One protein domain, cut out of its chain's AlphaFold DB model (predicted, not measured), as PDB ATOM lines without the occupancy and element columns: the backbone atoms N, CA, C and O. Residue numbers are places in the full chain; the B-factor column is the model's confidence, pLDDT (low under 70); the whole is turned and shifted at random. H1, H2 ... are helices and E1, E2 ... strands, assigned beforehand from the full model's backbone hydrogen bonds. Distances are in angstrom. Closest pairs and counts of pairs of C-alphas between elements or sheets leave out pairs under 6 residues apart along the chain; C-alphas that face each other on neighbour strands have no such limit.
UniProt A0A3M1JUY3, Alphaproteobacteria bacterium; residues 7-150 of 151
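This is residues 7 to 150 of the 151 residues of a protein of Alphaproteobacteria bacterium (UniProt A0A3M1JUY3). A compact body of strands has its twisted sheet folded over into two layers that lie face to face, and a long single helix, H1, sticks out from it like a handle. The long strands E4 and E7 double back and run through both layers: E1, residues 37 to 42 of E4, residues 96 to 103 of E7, E5 and E6 make one, and E2, E3, E8, residues 46 to 55 of E4 and residues 84 to 91 of E7 make the other. The printed part has 144 residues, with eight named strands, E1 to E8, followed by one named helix; the class is mixed, and the branched sheet has antiparallel neighbour pairs. The whole is extended, with a radius of gyration of the C-alphas of 24.3 A and spans of 91 by 31 by 26 A; residues 123 to 150 stand free and make the length, while the body without them spans 38 by 25 by 23 A.

E4, residues 37 to 55, and E7, residues 84 to 103, measure 15.2 A and 15.5 A from first to last C-alpha, bending by 172 and 161 degrees. E5, residues 61 to 68, is 24.1 A long, E6, residues 73 to 80, 20.7 A, and E8, residues 112 to 119, 21.1 A. E1, residues 7 to 9, starts at C-alpha 7 (9.285, -22.490, 12.684); E2 is residues 15 to 17 and E3 residues 28 to 30. H1, residues 129 to 148, is 29.5 A long and ends at C-alpha 148 (-41.690, 11.155, -16.899).

E4 has E1 and E8 on one side and E7 on the other side. N 40 and O 99 of E4 and E7 are 2.8 A apart, and N 88 and O 51 2.9 A. N 8 of E1 and O 39 of E4 are 2.8 A apart, and N 50 of E4 and O 117 of E8 2.9 A. E5 pairs with E7, N 65 to O 100 at 2.8 A, and forms a hairpin with the edge strand E6, N 64 to O 77 at 2.8 A. The closest C-alphas of E6 and E7 are those of Ile 77 and Ala 88, 6.0 A apart. E3 pairs with E8, N 113 to O 29 at 2.8 A, and forms a hairpin with E2, N 30 to O 15 at 2.9 A. H1 is not on the sheet, and 15 of its 16 O i to N i+4 pairs are within hydrogen-bond range.

The two C-alphas farthest apart, those of Asn 107 and Lys 150, are 90.7 A apart. The printed part has no cut, and no link is long. The mean pLDDT of the printed part is 86.0; residues 121 to 133, 135 and 140 to 150 are under 70.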
ATOM      1  N   TYR A   7       8.704 -22.261  11.370       94.75
ATOM      2  CA  TYR A   7       9.285 -22.490  12.684       94.75
ATOM      3  C   TYR A   7      10.726 -22.937  12.494       94.75
ATOM      4  O   TYR A   7      10.992 -23.862  11.720       94.75
ATOM      5  N   THR A   8      11.642 -22.287  13.196       95.12
ATOM      6  CA  THR A   8      13.055 -22.656  13.251       95.12
ATOM      7  C   THR A   8      13.508 -22.714  14.701       95.12
ATOM      8  O   THR A   8      12.875 -22.137  15.583       95.12
ATOM      9  N   THR A   9      14.577 -23.454  14.958       95.62
ATOM     10  CA  THR A   9      15.176 -23.564  16.287       95.62
ATOM     11  C   THR A   9      16.681 -23.415  16.175       95.62
ATOM     12  O   THR A   9      17.255 -23.595  15.097       95.62
ATOM     13  N   ASP A  10      17.330 -23.139  17.298       92.19
ATOM     14  CA  ASP A  10      18.786 -23.042  17.407       92.19
ATOM     15  C   ASP A  10      19.511 -24.326  16.967       92.19
ATOM     16  O   ASP A  10      20.590 -24.280  16.381       92.19
ATOM     17  N   SER A  11      18.880 -25.478  17.199       88.25
ATOM     18  CA  SER A  11      19.399 -26.801  16.841       88.25
ATOM     19  C   SER A  11      18.983 -27.273  15.443       88.25
ATOM     20  O   SER A  11      19.384 -28.357  15.015       88.25
ATOM     21  N   GLY A  12      18.143 -26.510  14.733       89.12
ATOM     22  CA  GLY A  12      17.529 -26.924  13.466       89.12
ATOM     23  C   GLY A  12      16.518 -28.073  13.596       89.12
ATOM     24  O   GLY A  12      15.962 -28.518  12.592       89.12
ATOM     25  N   ALA A  13      16.265 -28.551  14.817       87.31
ATOM     26  CA  ALA A  13      15.299 -29.592  15.126       87.31
ATOM     27  C   ALA A  13      14.110 -28.991  15.882       87.31
ATOM     28  O   ALA A  13      14.252 -28.494  17.001       87.31
ATOM     29  N   LEU A  14      12.931 -29.065  15.269       89.00
ATOM     30  CA  LEU A  14      11.657 -28.736  15.892       89.00
ATOM     31  C   LEU A  14      10.969 -30.037  16.297       89.00
ATOM     32  O   LEU A  14      10.922 -30.983  15.505       89.00
ATOM     33  N   ARG A  15      10.452 -30.102  17.521       87.06
ATOM     34  CA  ARG A  15       9.816 -31.309  18.041       87.06
ATOM     35  C   ARG A  15       8.390 -31.018  18.484       87.06
ATOM     36  O   ARG A  15       8.113 -29.950  19.020       87.06
ATOM     37  N   TYR A  16       7.533 -32.012  18.302       88.19
ATOM     38  CA  TYR A  16       6.144 -31.995  18.736       88.19
ATOM     39  C   TYR A  16       5.940 -33.150  19.701       88.19
ATOM     40  O   TYR A  16       6.192 -34.305  19.345       88.19
ATOM     41  N   ASN A  17       5.621 -32.841  20.954       82.75
ATOM     42  CA  ASN A  17       5.458 -33.873  21.968       82.75
ATOM     43  C   ASN A  17       4.609 -33.376  23.142       82.75
ATOM     44  O   ASN A  17       4.823 -32.284  23.660       82.75
ATOM     45  N   ALA A  18       3.696 -34.223  23.611       79.12
ATOM     46  CA  ALA A  18       2.946 -34.011  24.847       79.12
ATOM     47  C   ALA A  18       3.796 -34.251  26.109       79.12
ATOM     48  O   ALA A  18       3.442 -33.828  27.197       79.12
ATOM     49  N   SER A  19       4.911 -34.977  25.990       81.19
ATOM     50  CA  SER A  19       5.735 -35.430  27.120       81.19
ATOM     51  C   SER A  19       6.929 -34.523  27.439       81.19
ATOM     52  O   SER A  19       7.816 -34.949  28.176       81.19
ATOM     53  N   PHE A  20       7.000 -33.305  26.888       81.38
ATOM     54  CA  PHE A  20       8.049 -32.354  27.290       81.38
ATOM     55  C   PHE A  20       7.885 -31.902  28.736       81.38
ATOM     56  O   PHE A  20       8.873 -31.756  29.455       81.38
ATOM     57  N   ASP A  21       6.641 -31.712  29.163       83.38
ATOM     58  CA  ASP A  21       6.305 -31.214  30.482       83.38
ATOM     59  C   ASP A  21       4.889 -31.661  30.874       83.38
ATOM     60  O   ASP A  21       4.057 -31.939  30.012       83.38
ATOM     61  N   ALA A  22       4.601 -31.727  32.175       83.94
ATOM     62  CA  ALA A  22       3.286 -32.126  32.675       83.94
ATOM     63  C   ALA A  22       2.168 -31.134  32.304       83.94
ATOM     64  O   ALA A  22       0.999 -31.513  32.318       83.94
ATOM     65  N   ASN A  23       2.522 -29.887  31.975       85.06
ATOM     66  CA  ASN A  23       1.564 -28.865  31.560       85.06
ATOM     67  C   ASN A  23       1.285 -28.842  30.054       85.06
ATOM     68  O   ASN A  23       0.449 -28.053  29.636       85.06
ATOM     69  N   CYS A  24       1.941 -29.692  29.260       84.62
ATOM     70  CA  CYS A  24       1.648 -29.829  27.838       84.62
ATOM     71  C   CYS A  24       0.327 -30.575  27.647       84.62
ATOM     72  O   CYS A  24       0.267 -31.804  27.715       84.62
ATOM     73  N   SER A  25      -0.747 -29.826  27.416       75.19
ATOM     74  CA  SER A  25      -2.115 -30.335  27.430       75.19
ATOM     75  C   SER A  25      -2.632 -30.830  26.081       75.19
ATOM     76  O   SER A  25      -3.835 -30.838  25.904       75.19
ATOM     77  N   ASN A  26      -1.772 -31.255  25.148       72.50
ATOM     78  CA  ASN A  26      -2.076 -32.101  23.976       72.50
ATOM     79  C   ASN A  26      -0.797 -32.313  23.156       72.50
ATOM     80  O   ASN A  26      -0.360 -33.441  22.949       72.50
ATOM     81  N   GLU A  27      -0.190 -31.216  22.702       81.69
ATOM     82  CA  GLU A  27       1.023 -31.216  21.890       81.69
ATOM     83  C   GLU A  27       1.751 -29.880  22.062       81.69
ATOM     84  O   GLU A  27       1.250 -28.825  21.682       81.69
ATOM     85  N   CYS A  28       2.946 -29.931  22.646       89.38
ATOM     86  CA  CYS A  28       3.821 -28.775  22.742       89.38
ATOM     87  C   CYS A  28       4.805 -28.761  21.578       89.38
ATOM     88  O   CYS A  28       5.291 -29.810  21.142       89.38
ATOM     89  N   ILE A  29       5.156 -27.559  21.136       90.44
ATOM     90  CA  ILE A  29       6.250 -27.321  20.201       90.44
ATOM     91  C   ILE A  29       7.486 -26.982  21.023       90.44
ATOM     92  O   ILE A  29       7.462 -26.024  21.790       90.44
ATOM     93  N   GLY A  30       8.554 -27.757  20.865       91.06
ATOM     94  CA  GLY A  30       9.796 -27.600  21.617       91.06
ATOM     95  C   GLY A  30      11.035 -27.571  20.729       91.06
ATOM     96  O   GLY A  30      11.008 -28.034  19.580       91.06
ATOM     97  N   ASN A  31      12.134 -27.055  21.278       91.75
ATOM     98  CA  ASN A  31      13.463 -27.228  20.695       91.75
ATOM     99  C   ASN A  31      14.137 -28.512  21.235       91.75
ATOM    100  O   ASN A  31      13.466 -29.434  21.705       91.75
ATOM    101  N   ASN A  32      15.462 -28.633  21.100       88.00
ATOM    102  CA  ASN A  32      16.207 -29.826  21.519       88.00
ATOM    103  C   ASN A  32      17.465 -29.511  22.345       88.00
ATOM    104  O   ASN A  32      18.367 -30.344  22.449       88.00
ATOM    105  N   SER A  33      17.538 -28.308  22.898       88.88
ATOM    106  CA  SER A  33      18.740 -27.765  23.528       88.88
ATOM    107  C   SER A  33      18.371 -26.919  24.736       88.88
ATOM    108  O   SER A  33      17.467 -26.084  24.672       88.88
ATOM    109  N   ASP A  34      19.115 -27.137  25.816       90.94
ATOM    110  CA  ASP A  34      19.181 -26.233  26.963       90.94
ATOM    111  C   ASP A  34      19.762 -24.890  26.501       90.94
ATOM    112  O   ASP A  34      20.717 -24.883  25.716       90.94
ATOM    113  N   LEU A  35      19.178 -23.775  26.956       93.19
ATOM    114  CA  LEU A  35      19.515 -22.408  26.516       93.19
ATOM    115  C   LEU A  35      19.269 -22.125  25.020       93.19
ATOM    116  O   LEU A  35      19.936 -21.276  24.424       93.19
ATOM    117  N   GLY A  36      18.342 -22.846  24.392       94.31
ATOM    118  CA  GLY A  36      18.016 -22.646  22.981       94.31
ATOM    119  C   GLY A  36      16.836 -21.702  22.730       94.31
ATOM    120  O   GLY A  36      16.351 -21.001  23.622       94.31
ATOM    121  N   TRP A  37      16.367 -21.677  21.482       96.31
ATOM    122  CA  TRP A  37      15.262 -20.812  21.066       96.31
ATOM    123  C   TRP A  37      14.362 -21.471  20.023       96.31
ATOM    124  O   TRP A  37      14.770 -22.375  19.289       96.31
ATOM    125  N   ILE A  38      13.129 -20.971  19.948       96.75
ATOM    126  CA  ILE A  38      12.173 -21.239  18.872       96.75
ATOM    127  C   ILE A  38      11.827 -19.900  18.225       96.75
ATOM    128  O   ILE A  38      11.396 -18.970  18.902       96.75
ATOM    129  N   ASP A  39      12.011 -19.805  16.915       97.19
ATOM    130  CA  ASP A  39      11.713 -18.620  16.118       97.19
ATOM    131  C   ASP A  39      10.599 -18.942  15.124       97.19
ATOM    132  O   ASP A  39      10.615 -19.984  14.460       97.19
ATOM    133  N   ILE A  40       9.611 -18.060  15.062       97.19
ATOM    134  CA  ILE A  40       8.374 -18.238  14.317       97.19
ATOM    135  C   ILE A  40       8.212 -17.037  13.397       97.19
ATOM    136  O   ILE A  40       7.870 -15.945  13.845       97.19
ATOM    137  N   VAL A  41       8.411 -17.248  12.101       97.38
ATOM    138  CA  VAL A  41       8.119 -16.256  11.064       97.38
ATOM    139  C   VAL A  41       6.699 -16.487  10.568       97.38
ATOM    140  O   VAL A  41       6.371 -17.568  10.067       97.38
ATOM    141  N   LEU A  42       5.844 -15.479  10.705       96.06
ATOM    142  CA  LEU A  42       4.456 -15.564  10.279       96.06
ATOM    143  C   LEU A  42       4.350 -15.497   8.757       96.06
ATOM    144  O   LEU A  42       5.033 -14.713   8.103       96.06
ATOM    145  N   GLY A  43       3.440 -16.286   8.184       93.19
ATOM    146  CA  GLY A  43       3.200 -16.272   6.734       93.19
ATOM    147  C   GLY A  43       2.601 -14.961   6.214       93.19
ATOM    148  O   GLY A  43       2.650 -14.685   5.018       93.19
ATOM    149  N   ALA A  44       2.017 -14.163   7.107       92.81
ATOM    150  CA  ALA A  44       1.548 -12.807   6.858       92.81
ATOM    151  C   ALA A  44       1.526 -12.033   8.187       92.81
ATOM    152  O   ALA A  44       1.366 -12.674   9.233       92.81
ATOM    153  N   PRO A  45       1.624 -10.691   8.162       94.44
ATOM    154  CA  PRO A  45       1.569  -9.890   9.376       94.44
ATOM    155  C   PRO A  45       0.268 -10.120  10.155       94.44
ATOM    156  O   PRO A  45      -0.820 -10.188   9.572       94.44
ATOM    157  N   ALA A  46       0.388 -10.241  11.471       95.38
ATOM    158  CA  ALA A  46      -0.721 -10.423  12.399       95.38
ATOM    159  C   ALA A  46      -0.850  -9.199  13.307       95.38
ATOM    160  O   ALA A  46       0.150  -8.624  13.715       95.38
ATOM    161  N   THR A  47      -2.071  -8.798  13.648       95.56
ATOM    162  CA  THR A  47      -2.294  -7.704  14.603       95.56
ATOM    163  C   THR A  47      -2.152  -8.171  16.041       95.56
ATOM    164  O   THR A  47      -1.806  -7.379  16.909       95.56
ATOM    165  N   ARG A  48      -2.397  -9.461  16.304       96.56
ATOM    166  CA  ARG A  48      -2.208 -10.086  17.615       96.56
ATOM    167  C   ARG A  48      -1.523 -11.423  17.467       96.56
ATOM    168  O   ARG A  48      -1.874 -12.194  16.575       96.56
ATOM    169  N   VAL A  49      -0.593 -11.717  18.366       97.38
ATOM    170  CA  VAL A  49       0.071 -13.021  18.450       97.38
ATOM    171  C   VAL A  49       0.306 -13.365  19.909       97.38
ATOM    172  O   VAL A  49       0.626 -12.484  20.704       97.38
ATOM    173  N   GLY A  50       0.190 -14.636  20.268       97.00
ATOM    174  CA  GLY A  50       0.603 -15.105  21.581       97.00
ATOM    175  C   GLY A  50       0.716 -16.617  21.672       97.00
ATOM    176  O   GLY A  50       0.281 -17.342  20.778       97.00
ATOM    177  N   ALA A  51       1.318 -17.075  22.760       95.50
ATOM    178  CA  ALA A  51       1.486 -18.485  23.076       95.50
ATOM    179  C   ALA A  51       1.495 -18.700  24.591       95.50
ATOM    180  O   ALA A  51       1.784 -17.781  25.364       95.50
ATOM    181  N   LEU A  52       1.226 -19.931  25.008       94.31
ATOM    182  CA  LEU A  52       1.511 -20.406  26.353       94.31
ATOM    183  C   LEU A  52       2.971 -20.877  26.417       94.31
ATOM    184  O   LEU A  52       3.378 -21.728  25.632       94.31
ATOM    185  N   VAL A  53       3.758 -20.323  27.339       94.44
ATOM    186  CA  VAL A  53       5.194 -20.610  27.522       94.44
ATOM    187  C   VAL A  53       5.516 -20.902  28.988       94.44
ATOM    188  O   VAL A  53       4.804 -20.455  29.884       94.44
ATOM    189  N   GLY A  54       6.600 -21.626  29.259       91.44
ATOM    190  CA  GLY A  54       6.998 -22.014  30.618       91.44
ATOM    191  C   GLY A  54       6.842 -23.514  30.836       91.44
ATOM    192  O   GLY A  54       7.134 -24.280  29.932       91.44
ATOM    193  N   GLY A  55       6.401 -23.938  32.022       89.44
ATOM    194  CA  GLY A  55       6.177 -25.354  32.323       89.44
ATOM    195  C   GLY A  55       5.934 -25.609  33.810       89.44
ATOM    196  O   GLY A  55       5.870 -24.684  34.616       89.44
ATOM    197  N   ALA A  56       5.763 -26.871  34.198       87.81
ATOM    198  CA  ALA A  56       5.402 -27.284  35.559       87.81
ATOM    199  C   ALA A  56       6.540 -27.126  36.575       87.81
ATOM    200  O   ALA A  56       6.339 -27.286  37.776       87.81
ATOM    201  N   ASN A  57       7.757 -26.839  36.116       87.62
ATOM    202  CA  ASN A  57       8.886 -26.605  37.000       87.62
ATOM    203  C   ASN A  57       9.191 -25.112  37.128       87.62
ATOM    204  O   ASN A  57       9.352 -24.413  36.135       87.62
ATOM    205  N   THR A  58       9.400 -24.636  38.350       86.88
ATOM    206  CA  THR A  58       9.794 -23.244  38.595       86.88
ATOM    207  C   THR A  58      11.170 -22.890  38.026       86.88
ATOM    208  O   THR A  58      11.513 -21.718  37.974       86.88
ATOM    209  N   SER A  59      11.965 -23.865  37.576       89.25
ATOM    210  CA  SER A  59      13.262 -23.615  36.955       89.25
ATOM    211  C   SER A  59      13.176 -23.059  35.532       89.25
ATOM    212  O   SER A  59      14.190 -22.555  35.059       89.25
ATOM    213  N   TYR A  60      12.029 -23.153  34.839       90.38
ATOM    214  CA  TYR A  60      11.880 -22.523  33.521       90.38
ATOM    215  C   TYR A  60      12.060 -21.012  33.646       90.38
ATOM    216  O   TYR A  60      11.483 -20.387  34.540       90.38
ATOM    217  N   ASN A  61      12.848 -20.430  32.745       93.94
ATOM    218  CA  ASN A  61      13.046 -18.992  32.677       93.94
ATOM    219  C   ASN A  61      13.421 -18.579  31.259       93.94
ATOM    220  O   ASN A  61      14.276 -19.198  30.630       93.94
ATOM    221  N   GLY A  62      12.836 -17.501  30.771       95.69
ATOM    222  CA  GLY A  62      13.059 -17.047  29.416       95.69
ATOM    223  C   GLY A  62      12.226 -15.830  29.078       95.69
ATOM    224  O   GLY A  62      11.656 -15.159  29.941       95.69
ATOM    225  N   PHE A  63      12.155 -15.545  27.788       97.38
ATOM    226  CA  PHE A  63      11.360 -14.441  27.288       97.38
ATOM    227  C   PHE A  63      10.805 -14.721  25.897       97.38
ATOM    228  O   PHE A  63      11.310 -15.567  25.157       97.38
ATOM    229  N   VAL A  64       9.747 -13.991  25.561       98.44
ATOM    230  CA  VAL A  64       9.122 -13.959  24.242       98.44
ATOM    231  C   VAL A  64       9.299 -12.568  23.659       98.44
ATOM    232  O   VAL A  64       8.879 -11.590  24.271       98.44
ATOM    233  N   GLU A  65       9.906 -12.483  22.486       98.69
ATOM    234  CA  GLU A  65      10.103 -11.253  21.725       98.69
ATOM    235  C   GLU A  65       9.184 -11.231  20.508       98.69
ATOM    236  O   GLU A  65       9.018 -12.240  19.819       98.69
ATOM    237  N   PHE A  66       8.623 -10.060  20.224       98.69
ATOM    238  CA  PHE A  66       7.739  -9.817  19.088       98.69
ATOM    239  C   PHE A  66       8.387  -8.788  18.173       98.69
ATOM    240  O   PHE A  66       8.851  -7.753  18.650       98.69
ATOM    241  N   PHE A  67       8.411  -9.057  16.872       98.69
ATOM    242  CA  PHE A  67       9.046  -8.194  15.880       98.69
ATOM    243  C   PHE A  67       8.059  -7.796  14.790       98.69
ATOM    244  O   PHE A  67       7.192  -8.588  14.400       98.69
ATOM    245  N   ASP A  68       8.213  -6.576  14.290       97.38
ATOM    246  CA  ASP A  68       7.425  -6.059  13.179       97.38
ATOM    247  C   ASP A  68       7.895  -6.592  11.815       97.38
ATOM    248  O   ASP A  68       8.833  -7.385  11.699       97.38
ATOM    249  N   VAL A  69       7.234  -6.140  10.749       94.81
ATOM    250  CA  VAL A  69       7.545  -6.495   9.351       94.81
ATOM    251  C   VAL A  69       8.931  -6.048   8.870       94.81
ATOM    252  O   VAL A  69       9.382  -6.502   7.819       94.81
ATOM    253  N   THR A  70       9.597  -5.159   9.608       96.62
ATOM    254  CA  THR A  70      10.960  -4.678   9.336       96.62
ATOM    255  C   THR A  70      12.015  -5.333  10.229       96.62
ATOM    256  O   THR A  70      13.182  -4.955  10.170       96.62
ATOM    257  N   ASP A  71      11.617  -6.340  11.009       96.50
ATOM    258  CA  ASP A  71      12.429  -7.021  12.020       96.50
ATOM    259  C   ASP A  71      12.836  -6.143  13.216       96.50
ATOM    260  O   ASP A  71      13.792  -6.449  13.932       96.50
ATOM    261  N   SER A  72      12.106  -5.053  13.470       98.00
ATOM    262  CA  SER A  72      12.299  -4.235  14.667       98.00
ATOM    263  C   SER A  72      11.569  -4.851  15.857       98.00
ATOM    264  O   SER A  72      10.426  -5.294  15.738       98.00
ATOM    265  N   LEU A  73      12.215  -4.855  17.025       98.38
ATOM    266  CA  LEU A  73      11.617  -5.340  18.269       98.38
ATOM    267  C   LEU A  73      10.459  -4.423  18.688       98.38
ATOM    268  O   LEU A  73      10.652  -3.232  18.928       98.38
ATOM    269  N   LEU A  74       9.267  -5.002  18.810       98.25
ATOM    270  CA  LEU A  74       8.057  -4.341  19.297       98.25
ATOM    271  C   LEU A  74       7.943  -4.426  20.819       98.25
ATOM    272  O   LEU A  74       7.521  -3.471  21.471       98.25
ATOM    273  N   GLY A  75       8.320  -5.571  21.390       98.06
ATOM    274  CA  GLY A  75       8.202  -5.812  22.819       98.06
ATOM    275  C   GLY A  75       8.727  -7.173  23.250       98.06
ATOM    276  O   GLY A  75       8.911  -8.080  22.436       98.06
ATOM    277  N   THR A  76       8.934  -7.299  24.561       98.38
ATOM    278  CA  THR A  76       9.440  -8.508  25.212       98.38
ATOM    279  C   THR A  76       8.588  -8.834  26.433       98.38
ATOM    280  O   THR A  76       8.335  -7.965  27.269       98.38
ATOM    281  N   ILE A  77       8.181 -10.095  26.566       97.75
ATOM    282  CA  ILE A  77       7.475 -10.627  27.734       97.75
ATOM    283  C   ILE A  77       8.353 -11.685  28.393       97.75
ATOM    284  O   ILE A  77       8.646 -12.713  27.790       97.75
ATOM    285  N   ASN A  78       8.758 -11.452  29.639       95.69
ATOM    286  CA  ASN A  78       9.513 -12.436  30.413       95.69
ATOM    287  C   ASN A  78       8.571 -13.498  30.995       95.69
ATOM    288  O   ASN A  78       7.476 -13.174  31.459       95.69
ATOM    289  N   PHE A  79       9.026 -14.746  31.044       93.38
ATOM    290  CA  PHE A  79       8.366 -15.832  31.760       93.38
ATOM    291  C   PHE A  79       9.387 -16.566  32.628       93.38
ATOM    292  O   PHE A  79      10.536 -16.730  32.241       93.38
ATOM    293  N   GLY A  80       8.969 -17.046  33.795       88.06
ATOM    294  CA  GLY A  80       9.808 -17.905  34.621       88.06
ATOM    295  C   GLY A  80       9.415 -17.906  36.087       88.06
ATOM    296  O   GLY A  80       8.576 -17.107  36.501       88.06
ATOM    297  N   ASN A  81       9.999 -18.820  36.867       80.19
ATOM    298  CA  ASN A  81       9.669 -19.034  38.287       80.19
ATOM    299  C   ASN A  81       8.189 -19.357  38.559       80.19
ATOM    300  O   ASN A  81       7.707 -19.192  39.679       80.19
ATOM    301  N   ASN A  82       7.472 -19.855  37.551       77.38
ATOM    302  CA  ASN A  82       6.063 -20.215  37.650       77.38
ATOM    303  C   ASN A  82       5.904 -21.738  37.701       77.38
ATOM    304  O   ASN A  82       6.704 -22.471  37.130       77.38
ATOM    305  N   ASN A  83       4.862 -22.214  38.383       83.38
ATOM    306  CA  ASN A  83       4.424 -23.608  38.316       83.38
ATOM    307  C   ASN A  83       3.247 -23.690  37.340       83.38
ATOM    308  O   ASN A  83       2.087 -23.691  37.755       83.38
ATOM    309  N   GLY A  84       3.540 -23.616  36.045       88.12
ATOM    310  CA  GLY A  84       2.511 -23.367  35.046       88.12
ATOM    311  C   GLY A  84       3.058 -22.843  33.730       88.12
ATOM    312  O   GLY A  84       4.145 -22.263  33.668       88.12
ATOM    313  N   LEU A  85       2.246 -22.994  32.689       90.25
ATOM    314  CA  LEU A  85       2.377 -22.176  31.494       90.25
ATOM    315  C   LEU A  85       1.815 -20.774  31.763       90.25
ATOM    316  O   LEU A  85       0.832 -20.603  32.485       90.25
ATOM    317  N   VAL A  86       2.434 -19.770  31.155       93.06
ATOM    318  CA  VAL A  86       2.023 -18.367  31.186       93.06
ATOM    319  C   VAL A  86       1.740 -17.919  29.767       93.06
ATOM    320  O   VAL A  86       2.484 -18.241  28.845       93.06
ATOM    321  N   PHE A  87       0.668 -17.154  29.588       94.50
ATOM    322  CA  PHE A  87       0.374 -16.553  28.298       94.50
ATOM    323  C   PHE A  87       1.279 -15.343  28.048       94.50
ATOM    324  O   PHE A  87       1.252 -14.374  28.809       94.50
ATOM    325  N   ALA A  88       2.047 -15.394  26.965       97.12
ATOM    326  CA  ALA A  88       2.833 -14.284  26.451       97.12
ATOM    327  C   ALA A  88       2.274 -13.881  25.086       97.12
ATOM    328  O   ALA A  88       2.285 -14.676  24.145       97.12
ATOM    329  N   GLY A  89       1.786 -12.647  24.977       97.69
ATOM    330  CA  GLY A  89       1.196 -12.136  23.748       97.69
ATOM    331  C   GLY A  89       1.422 -10.644  23.563       97.69
ATOM    332  O   GLY A  89       1.740  -9.929  24.514       97.69
ATOM    333  N   TRP A  90       1.247 -10.198  22.326       97.94
ATOM    334  CA  TRP A  90       1.416  -8.812  21.914       97.94
ATOM    335  C   TRP A  90       0.348  -8.413  20.898       97.94
ATOM    336  O   TRP A  90      -0.124  -9.246  20.119       97.94
ATOM    337  N   GLU A  91      -0.017  -7.134  20.911       96.50
ATOM    338  CA  GLU A  91      -0.892  -6.510  19.923       96.50
ATOM    339  C   GLU A  91      -0.150  -5.333  19.295       96.50
ATOM    340  O   GLU A  91       0.381  -4.480  20.006       96.50
ATOM    341  N   ASP A  92      -0.120  -5.288  17.968       95.19
ATOM    342  CA  ASP A  92       0.419  -4.160  17.223       95.19
ATOM    343  C   ASP A  92      -0.363  -3.939  15.925       95.19
ATOM    344  O   ASP A  92      -0.554  -4.849  15.117       95.19
ATOM    345  N   ALA A  93      -0.807  -2.701  15.709       90.88
ATOM    346  CA  ALA A  93      -1.546  -2.323  14.508       90.88
ATOM    347  C   ALA A  93      -0.644  -2.225  13.263       90.88
ATOM    348  O   ALA A  93      -1.151  -2.320  12.144       90.88
ATOM    349  N   GLY A  94       0.670  -2.033  13.448       90.69
ATOM    350  CA  GLY A  94       1.672  -2.050  12.376       90.69
ATOM    351  C   GLY A  94       1.939  -3.449  11.813       90.69
ATOM    352  O   GLY A  94       2.353  -3.580  10.660       90.69
ATOM    353  N   GLY A  95       1.610  -4.483  12.584       94.12
ATOM    354  CA  GLY A  95       1.683  -5.881  12.197       94.12
ATOM    355  C   GLY A  95       2.938  -6.564  12.734       94.12
ATOM    356  O   GLY A  95       4.069  -6.193  12.431       94.12
ATOM    357  N   ILE A  96       2.716  -7.641  13.474       97.81
ATOM    358  CA  ILE A  96       3.730  -8.561  13.979       97.81
ATOM    359  C   ILE A  96       4.067  -9.546  12.859       97.81
ATOM    360  O   ILE A  96       3.162 -10.135  12.266       97.81
ATOM    361  N   ALA A  97       5.350  -9.748  12.572       97.56
ATOM    362  CA  ALA A  97       5.817 -10.664  11.527       97.56
ATOM    363  C   ALA A  97       6.662 -11.823  12.064       97.56
ATOM    364  O   ALA A  97       6.722 -12.876  11.425       97.56
ATOM    365  N   ARG A  98       7.293 -11.661  13.232       98.19
ATOM    366  CA  ARG A  98       8.112 -12.706  13.852       98.19
ATOM    367  C   ARG A  98       7.913 -12.739  15.359       98.19
ATOM    368  O   ARG A  98       7.770 -11.698  15.997       98.19
ATOM    369  N   VAL A  99       7.941 -13.940  15.921       98.38
ATOM    370  CA  VAL A  99       7.975 -14.180  17.365       98.38
ATOM    371  C   VAL A  99       9.153 -15.081  17.689       98.38
ATOM    372  O   VAL A  99       9.370 -16.073  16.995       98.38
ATOM    373  N   ARG A 100       9.901 -14.764  18.744       98.12
ATOM    374  CA  ARG A 100      10.989 -15.610  19.245       98.12
ATOM    375  C   ARG A 100      10.785 -15.926  20.713       98.12
ATOM    376  O   ARG A 100      10.599 -15.018  21.513       98.12
ATOM    377  N   VAL A 101      10.861 -17.202  21.063       97.69
ATOM    378  CA  VAL A 101      10.870 -17.683  22.446       97.69
ATOM    379  C   VAL A 101      12.281 -18.159  22.766       97.69
ATOM    380  O   VAL A 101      12.803 -19.028  22.066       97.69
ATOM    381  N   THR A 102      12.888 -17.607  23.811       97.19
ATOM    382  CA  THR A 102      14.278 -17.889  24.192       97.19
ATOM    383  C   THR A 102      14.340 -18.425  25.614       97.19
ATOM    384  O   THR A 102      13.780 -17.816  26.528       97.19
ATOM    385  N   ASP A 103      15.038 -19.544  25.799       95.19
ATOM    386  CA  ASP A 103      15.417 -20.065  27.111       95.19
ATOM    387  C   ASP A 103      16.639 -19.317  27.653       95.19
ATOM    388  O   ASP A 103      17.583 -19.007  26.927       95.19
ATOM    389  N   THR A 104      16.639 -19.049  28.951       95.38
ATOM    390  CA  THR A 104      17.745 -18.383  29.649       95.38
ATOM    391  C   THR A 104      18.213 -19.142  30.889       95.38
ATOM    392  O   THR A 104      19.169 -18.712  31.536       95.38
ATOM    393  N   ALA A 105      17.567 -20.256  31.244       92.25
ATOM    394  CA  ALA A 105      17.909 -21.031  32.428       92.25
ATOM    395  C   ALA A 105      18.674 -22.301  32.069       92.25
ATOM    396  O   ALA A 105      18.099 -23.256  31.571       92.25
ATOM    397  N   GLN A 106      19.944 -22.361  32.467       92.38
ATOM    398  CA  GLN A 106      20.753 -23.566  32.323       92.38
ATOM    399  C   GLN A 106      20.331 -24.624  33.351       92.38
ATOM    400  O   GLN A 106      20.801 -24.628  34.493       92.38
ATOM    401  N   ASN A 107      19.401 -25.496  32.974       89.38
ATOM    402  CA  ASN A 107      18.783 -26.458  33.892       89.38
ATOM    403  C   ASN A 107      18.470 -27.815  33.230       89.38
ATOM    404  O   ASN A 107      17.725 -28.618  33.797       89.38
ATOM    405  N   SER A 108      19.047 -28.077  32.049       88.88
ATOM    406  CA  SER A 108      18.814 -29.278  31.229       88.88
ATOM    407  C   SER A 108      17.364 -29.475  30.784       88.88
ATOM    408  O   SER A 108      16.960 -30.593  30.456       88.88
ATOM    409  N   ARG A 109      16.572 -28.403  30.774       86.88
ATOM    410  CA  ARG A 109      15.247 -28.372  30.159       86.88
ATOM    411  C   ARG A 109      15.344 -27.684  28.809       86.88
ATOM    412  O   ARG A 109      16.377 -27.145  28.440       86.88
ATOM    413  N   ILE A 110      14.266 -27.793  28.055       90.38
ATOM    414  CA  ILE A 110      14.141 -27.197  26.733       90.38
ATOM    415  C   ILE A 110      13.022 -26.166  26.764       90.38
ATOM    416  O   ILE A 110      12.032 -26.336  27.491       90.38
ATOM    417  N   VAL A 111      13.135 -25.133  25.935       92.06
ATOM    418  CA  VAL A 111      11.997 -24.251  25.704       92.06
ATOM    419  C   VAL A 111      10.932 -25.007  24.924       92.06
ATOM    420  O   VAL A 111      11.207 -25.734  23.966       92.06
ATOM    421  N   HIS A 112       9.695 -24.826  25.355       92.38
ATOM    422  CA  HIS A 112       8.529 -25.305  24.649       92.38
ATOM    423  C   HIS A 112       7.382 -24.317  24.811       92.38
ATOM    424  O   HIS A 112       7.381 -23.463  25.701       92.38
ATOM    425  N   MET A 113       6.422 -24.425  23.906       92.94
ATOM    426  CA  MET A 113       5.230 -23.602  23.884       92.94
ATOM    427  C   MET A 113       4.020 -24.421  23.459       92.94
ATOM    428  O   MET A 113       4.138 -25.409  22.728       92.94
ATOM    429  N   GLU A 114       2.855 -23.961  23.880       91.75
ATOM    430  CA  GLU A 114       1.552 -24.512  23.530       91.75
ATOM    431  C   GLU A 114       0.631 -23.379  23.065       91.75
ATOM    432  O   GLU A 114       0.892 -22.202  23.329       91.75
ATOM    433  N   ASP A 115      -0.446 -23.724  22.357       91.06
ATOM    434  CA  ASP A 115      -1.509 -22.783  21.999       91.06
ATOM    435  C   ASP A 115      -0.993 -21.504  21.315       91.06
ATOM    436  O   ASP A 115      -1.399 -20.385  21.638       91.06
ATOM    437  N   PHE A 116      -0.094 -21.669  20.339       93.19
ATOM    438  CA  PHE A 116       0.330 -20.560  19.490       93.19
ATOM    439  C   PHE A 116      -0.860 -20.056  18.666       93.19
ATOM    440  O   PHE A 116      -1.409 -20.779  17.834       93.19
ATOM    441  N   ARG A 117      -1.269 -18.808  18.896       93.81
ATOM    442  CA  ARG A 117      -2.438 -18.180  18.272       93.81
ATOM    443  C   ARG A 117      -2.053 -16.845  17.662       93.81
ATOM    444  O   ARG A 117      -1.226 -16.114  18.203       93.81
ATOM    445  N   PHE A 118      -2.695 -16.514  16.551       94.62
ATOM    446  CA  PHE A 118      -2.525 -15.233  15.885       94.62
ATOM    447  C   PHE A 118      -3.831 -14.776  15.236       94.62
ATOM    448  O   PHE A 118      -4.610 -15.586  14.735       94.62
ATOM    449  N   GLU A 119      -4.048 -13.465  15.216       93.19
ATOM    450  CA  GLU A 119      -5.157 -12.815  14.520       93.19
ATOM    451  C   GLU A 119      -4.573 -11.896  13.453       93.19
ATOM    452  O   GLU A 119      -3.713 -11.062  13.734       93.19
ATOM    453  N   ARG A 120      -5.011 -12.063  12.206       87.12
ATOM    454  CA  ARG A 120      -4.633 -11.163  11.113       87.12
ATOM    455  C   ARG A 120      -5.658 -10.039  11.050       87.12
ATOM    456  O   ARG A 120      -6.853 -10.307  11.151       87.12
ATOM    457  N   GLY A 121      -5.186  -8.805  10.882       68.62
ATOM    458  CA  GLY A 121      -6.067  -7.664  10.640       68.62
ATOM    459  C   GLY A 121      -6.948  -7.919   9.418       68.62
ATOM    460  O   GLY A 121      -6.528  -8.628   8.500       68.62
ATOM    461  N   ASP A 122      -8.170  -7.378   9.445       59.00
ATOM    462  CA  ASP A 122      -9.224  -7.636   8.465       59.00
ATOM    463  C   ASP A 122      -8.676  -7.743   7.037       59.00
ATOM    464  O   ASP A 122      -8.183  -6.773   6.453       59.00
ATOM    465  N   ILE A 123      -8.821  -8.927   6.439       54.09
ATOM    466  CA  ILE A 123      -8.794  -9.043   4.986       54.09
ATOM    467  C   ILE A 123      -9.959  -8.169   4.529       54.09
ATOM    468  O   ILE A 123     -11.114  -8.544   4.727       54.09
ATOM    469  N   GLN A 124      -9.670  -6.989   3.975       46.84
ATOM    470  CA  GLN A 124     -10.663  -6.151   3.312       46.84
ATOM    471  C   GLN A 124     -11.315  -6.999   2.217       46.84
ATOM    472  O   GLN A 124     -10.797  -7.105   1.106       46.84
ATOM    473  N   VAL A 125     -12.426  -7.661   2.542       55.94
ATOM    474  CA  VAL A 125     -13.243  -8.356   1.555       55.94
ATOM    475  C   VAL A 125     -13.778  -7.247   0.661       55.94
ATOM    476  O   VAL A 125     -14.471  -6.361   1.174       55.94
ATOM    477  N   PRO A 126     -13.451  -7.230  -0.645       61.44
ATOM    478  CA  PRO A 126     -14.009  -6.233  -1.539       61.44
ATOM    479  C   PRO A 126     -15.522  -6.270  -1.378       61.44
ATOM    480  O   PRO A 126     -16.120  -7.346  -1.477       61.44
ATOM    481  N   ALA A 127     -16.131  -5.119  -1.074       66.94
ATOM    482  CA  ALA A 127     -17.577  -5.036  -0.941       66.94
ATOM    483  C   ALA A 127     -18.211  -5.747  -2.150       66.94
ATOM    484  O   ALA A 127     -17.768  -5.500  -3.279       66.94
ATOM    485  N   PRO A 128     -19.193  -6.650  -1.947       62.16
ATOM    486  CA  PRO A 128     -19.767  -7.408  -3.045       62.16
ATOM    487  C   PRO A 128     -20.166  -6.446  -4.160       62.16
ATOM    488  O   PRO A 128     -20.901  -5.489  -3.916       62.16
ATOM    489  N   VAL A 129     -19.701  -6.702  -5.384       68.81
ATOM    490  CA  VAL A 129     -19.980  -5.873  -6.574       68.81
ATOM    491  C   VAL A 129     -21.491  -5.597  -6.734       68.81
ATOM    492  O   VAL A 129     -21.895  -4.558  -7.257       68.81
ATOM    493  N   GLY A 130     -22.338  -6.476  -6.182       61.62
ATOM    494  CA  GLY A 130     -23.784  -6.300  -6.060       61.62
ATOM    495  C   GLY A 130     -24.243  -5.027  -5.332       61.62
ATOM    496  O   GLY A 130     -25.246  -4.456  -5.743       61.62
ATOM    497  N   LEU A 131     -23.522  -4.521  -4.322       65.38
ATOM    498  CA  LEU A 131     -23.860  -3.252  -3.652       65.38
ATOM    499  C   LEU A 131     -23.641  -2.045  -4.577       65.38
ATOM    500  O   LEU A 131     -24.452  -1.119  -4.589       65.38
ATOM    501  N   GLY A 132     -22.597  -2.090  -5.410       62.50
ATOM    502  CA  GLY A 132     -22.365  -1.089  -6.453       62.50
ATOM    503  C   GLY A 132     -23.454  -1.115  -7.529       62.50
ATOM    504  O   GLY A 132     -23.990  -0.073  -7.904       62.50
ATOM    505  N   LEU A 133     -23.850  -2.312  -7.976       69.56
ATOM    506  CA  LEU A 133     -24.935  -2.499  -8.949       69.56
ATOM    507  C   LEU A 133     -26.308  -2.088  -8.406       69.56
ATOM    508  O   LEU A 133     -27.094  -1.496  -9.143       69.56
ATOM    509  N   LEU A 134     -26.594  -2.343  -7.128       71.88
ATOM    510  CA  LEU A 134     -27.836  -1.913  -6.482       71.88
ATOM    511  C   LEU A 134     -27.909  -0.381  -6.385       71.88
ATOM    512  O   LEU A 134     -28.944   0.209  -6.695       71.88
ATOM    513  N   GLY A 135     -26.791   0.266  -6.035       69.62
ATOM    514  CA  GLY A 135     -26.674   1.726  -6.027       69.62
ATOM    515  C   GLY A 135     -26.900   2.345  -7.411       69.62
ATOM    516  O   GLY A 135     -27.659   3.308  -7.546       69.62
ATOM    517  N   LEU A 136     -26.321   1.750  -8.458       72.12
ATOM    518  CA  LEU A 136     -26.523   2.183  -9.845       72.12
ATOM    519  C   LEU A 136     -27.956   1.928 -10.338       72.12
ATOM    520  O   LEU A 136     -28.540   2.784 -11.004       72.12
ATOM    521  N   GLY A 137     -28.551   0.788  -9.978       71.50
ATOM    522  CA  GLY A 137     -29.930   0.442 -10.328       71.50
ATOM    523  C   GLY A 137     -30.951   1.406  -9.720       71.50
ATOM    524  O   GLY A 137     -31.858   1.877 -10.410       71.50
ATOM    525  N   LEU A 138     -30.771   1.780  -8.451       72.81
ATOM    526  CA  LEU A 138     -31.623   2.761  -7.771       72.81
ATOM    527  C   LEU A 138     -31.459   4.174  -8.355       72.81
ATOM    528  O   LEU A 138     -32.453   4.878  -8.553       72.81
ATOM    529  N   ALA A 139     -30.232   4.576  -8.703       71.94
ATOM    530  CA  ALA A 139     -29.969   5.859  -9.357       71.94
ATOM    531  C   ALA A 139     -30.609   5.948 -10.756       71.94
ATOM    532  O   ALA A 139     -31.217   6.967 -11.102       71.94
ATOM    533  N   ALA A 140     -30.546   4.868 -11.543       68.50
ATOM    534  CA  ALA A 140     -31.176   4.789 -12.860       68.50
ATOM    535  C   ALA A 140     -32.712   4.869 -12.776       68.50
ATOM    536  O   ALA A 140     -33.340   5.598 -13.551       68.50
ATOM    537  N   MET A 141     -33.325   4.196 -11.795       65.44
ATOM    538  CA  MET A 141     -34.772   4.283 -11.560       65.44
ATOM    539  C   MET A 141     -35.205   5.686 -11.103       65.44
ATOM    540  O   MET A 141     -36.197   6.217 -11.608       65.44
ATOM    541  N   GLY A 142     -34.438   6.341 -10.225       63.94
ATOM    542  CA  GLY A 142     -34.725   7.710  -9.776       63.94
ATOM    543  C   GLY A 142     -34.669   8.756 -10.901       63.94
ATOM    544  O   GLY A 142     -35.514   9.656 -10.970       63.94
ATOM    545  N   LEU A 143     -33.717   8.621 -11.829       61.97
ATOM    546  CA  LEU A 143     -33.596   9.492 -13.005       61.97
ATOM    547  C   LEU A 143     -34.686   9.219 -14.058       61.97
ATOM    548  O   LEU A 143     -35.193  10.162 -14.675       61.97
ATOM    549  N   GLY A 144     -35.102   7.959 -14.224       59.62
ATOM    550  CA  GLY A 144     -36.201   7.570 -15.116       59.62
ATOM    551  C   GLY A 144     -37.560   8.132 -14.684       59.62
ATOM    552  O   GLY A 144     -38.318   8.643 -15.514       59.62
ATOM    553  N   VAL A 145     -37.849   8.134 -13.379       59.12
ATOM    554  CA  VAL A 145     -39.103   8.682 -12.828       59.12
ATOM    555  C   VAL A 145     -39.156  10.212 -12.939       59.12
ATOM    556  O   VAL A 145     -40.211  10.770 -13.250       59.12
ATOM    557  N   ARG A 146     -38.025  10.916 -12.773       55.97
ATOM    558  CA  ARG A 146     -37.961  12.384 -12.936       55.97
ATOM    559  C   ARG A 146     -38.187  12.851 -14.375       55.97
ATOM    560  O   ARG A 146     -38.770  13.916 -14.564       55.97
ATOM    561  N   ARG A 147     -37.777  12.074 -15.385       54.94
ATOM    562  CA  ARG A 147     -38.028  12.413 -16.800       54.94
ATOM    563  C   ARG A 147     -39.500  12.277 -17.200       54.94
ATOM    564  O   ARG A 147     -39.963  13.065 -18.014       54.94
ATOM    565  N   ARG A 148     -40.257  11.353 -16.595       55.22
ATOM    566  CA  ARG A 148     -41.690  11.155 -16.899       55.22
ATOM    567  C   ARG A 148     -42.618  12.270 -16.403       55.22
ATOM    568  O   ARG A 148     -43.721  12.383 -16.912       55.22
ATOM    569  N   ARG A 149     -42.192  13.098 -15.444       53.75
ATOM    570  CA  ARG A 149     -42.998  14.222 -14.918       53.75
ATOM    571  C   ARG A 149     -42.893  15.523 -15.734       53.75
ATOM    572  O   ARG A 149     -43.458  16.524 -15.316       53.75
ATOM    573  N   LYS A 150     -42.161  15.530 -16.855       48.91
ATOM    574  CA  LYS A 150     -41.984  16.700 -17.740       48.91
ATOM    575  C   LYS A 150     -42.680  16.567 -19.110       48.91
ATOM    576  O   LYS A 150     -42.275  17.253 -20.042       48.91
TER     577      LYS A 150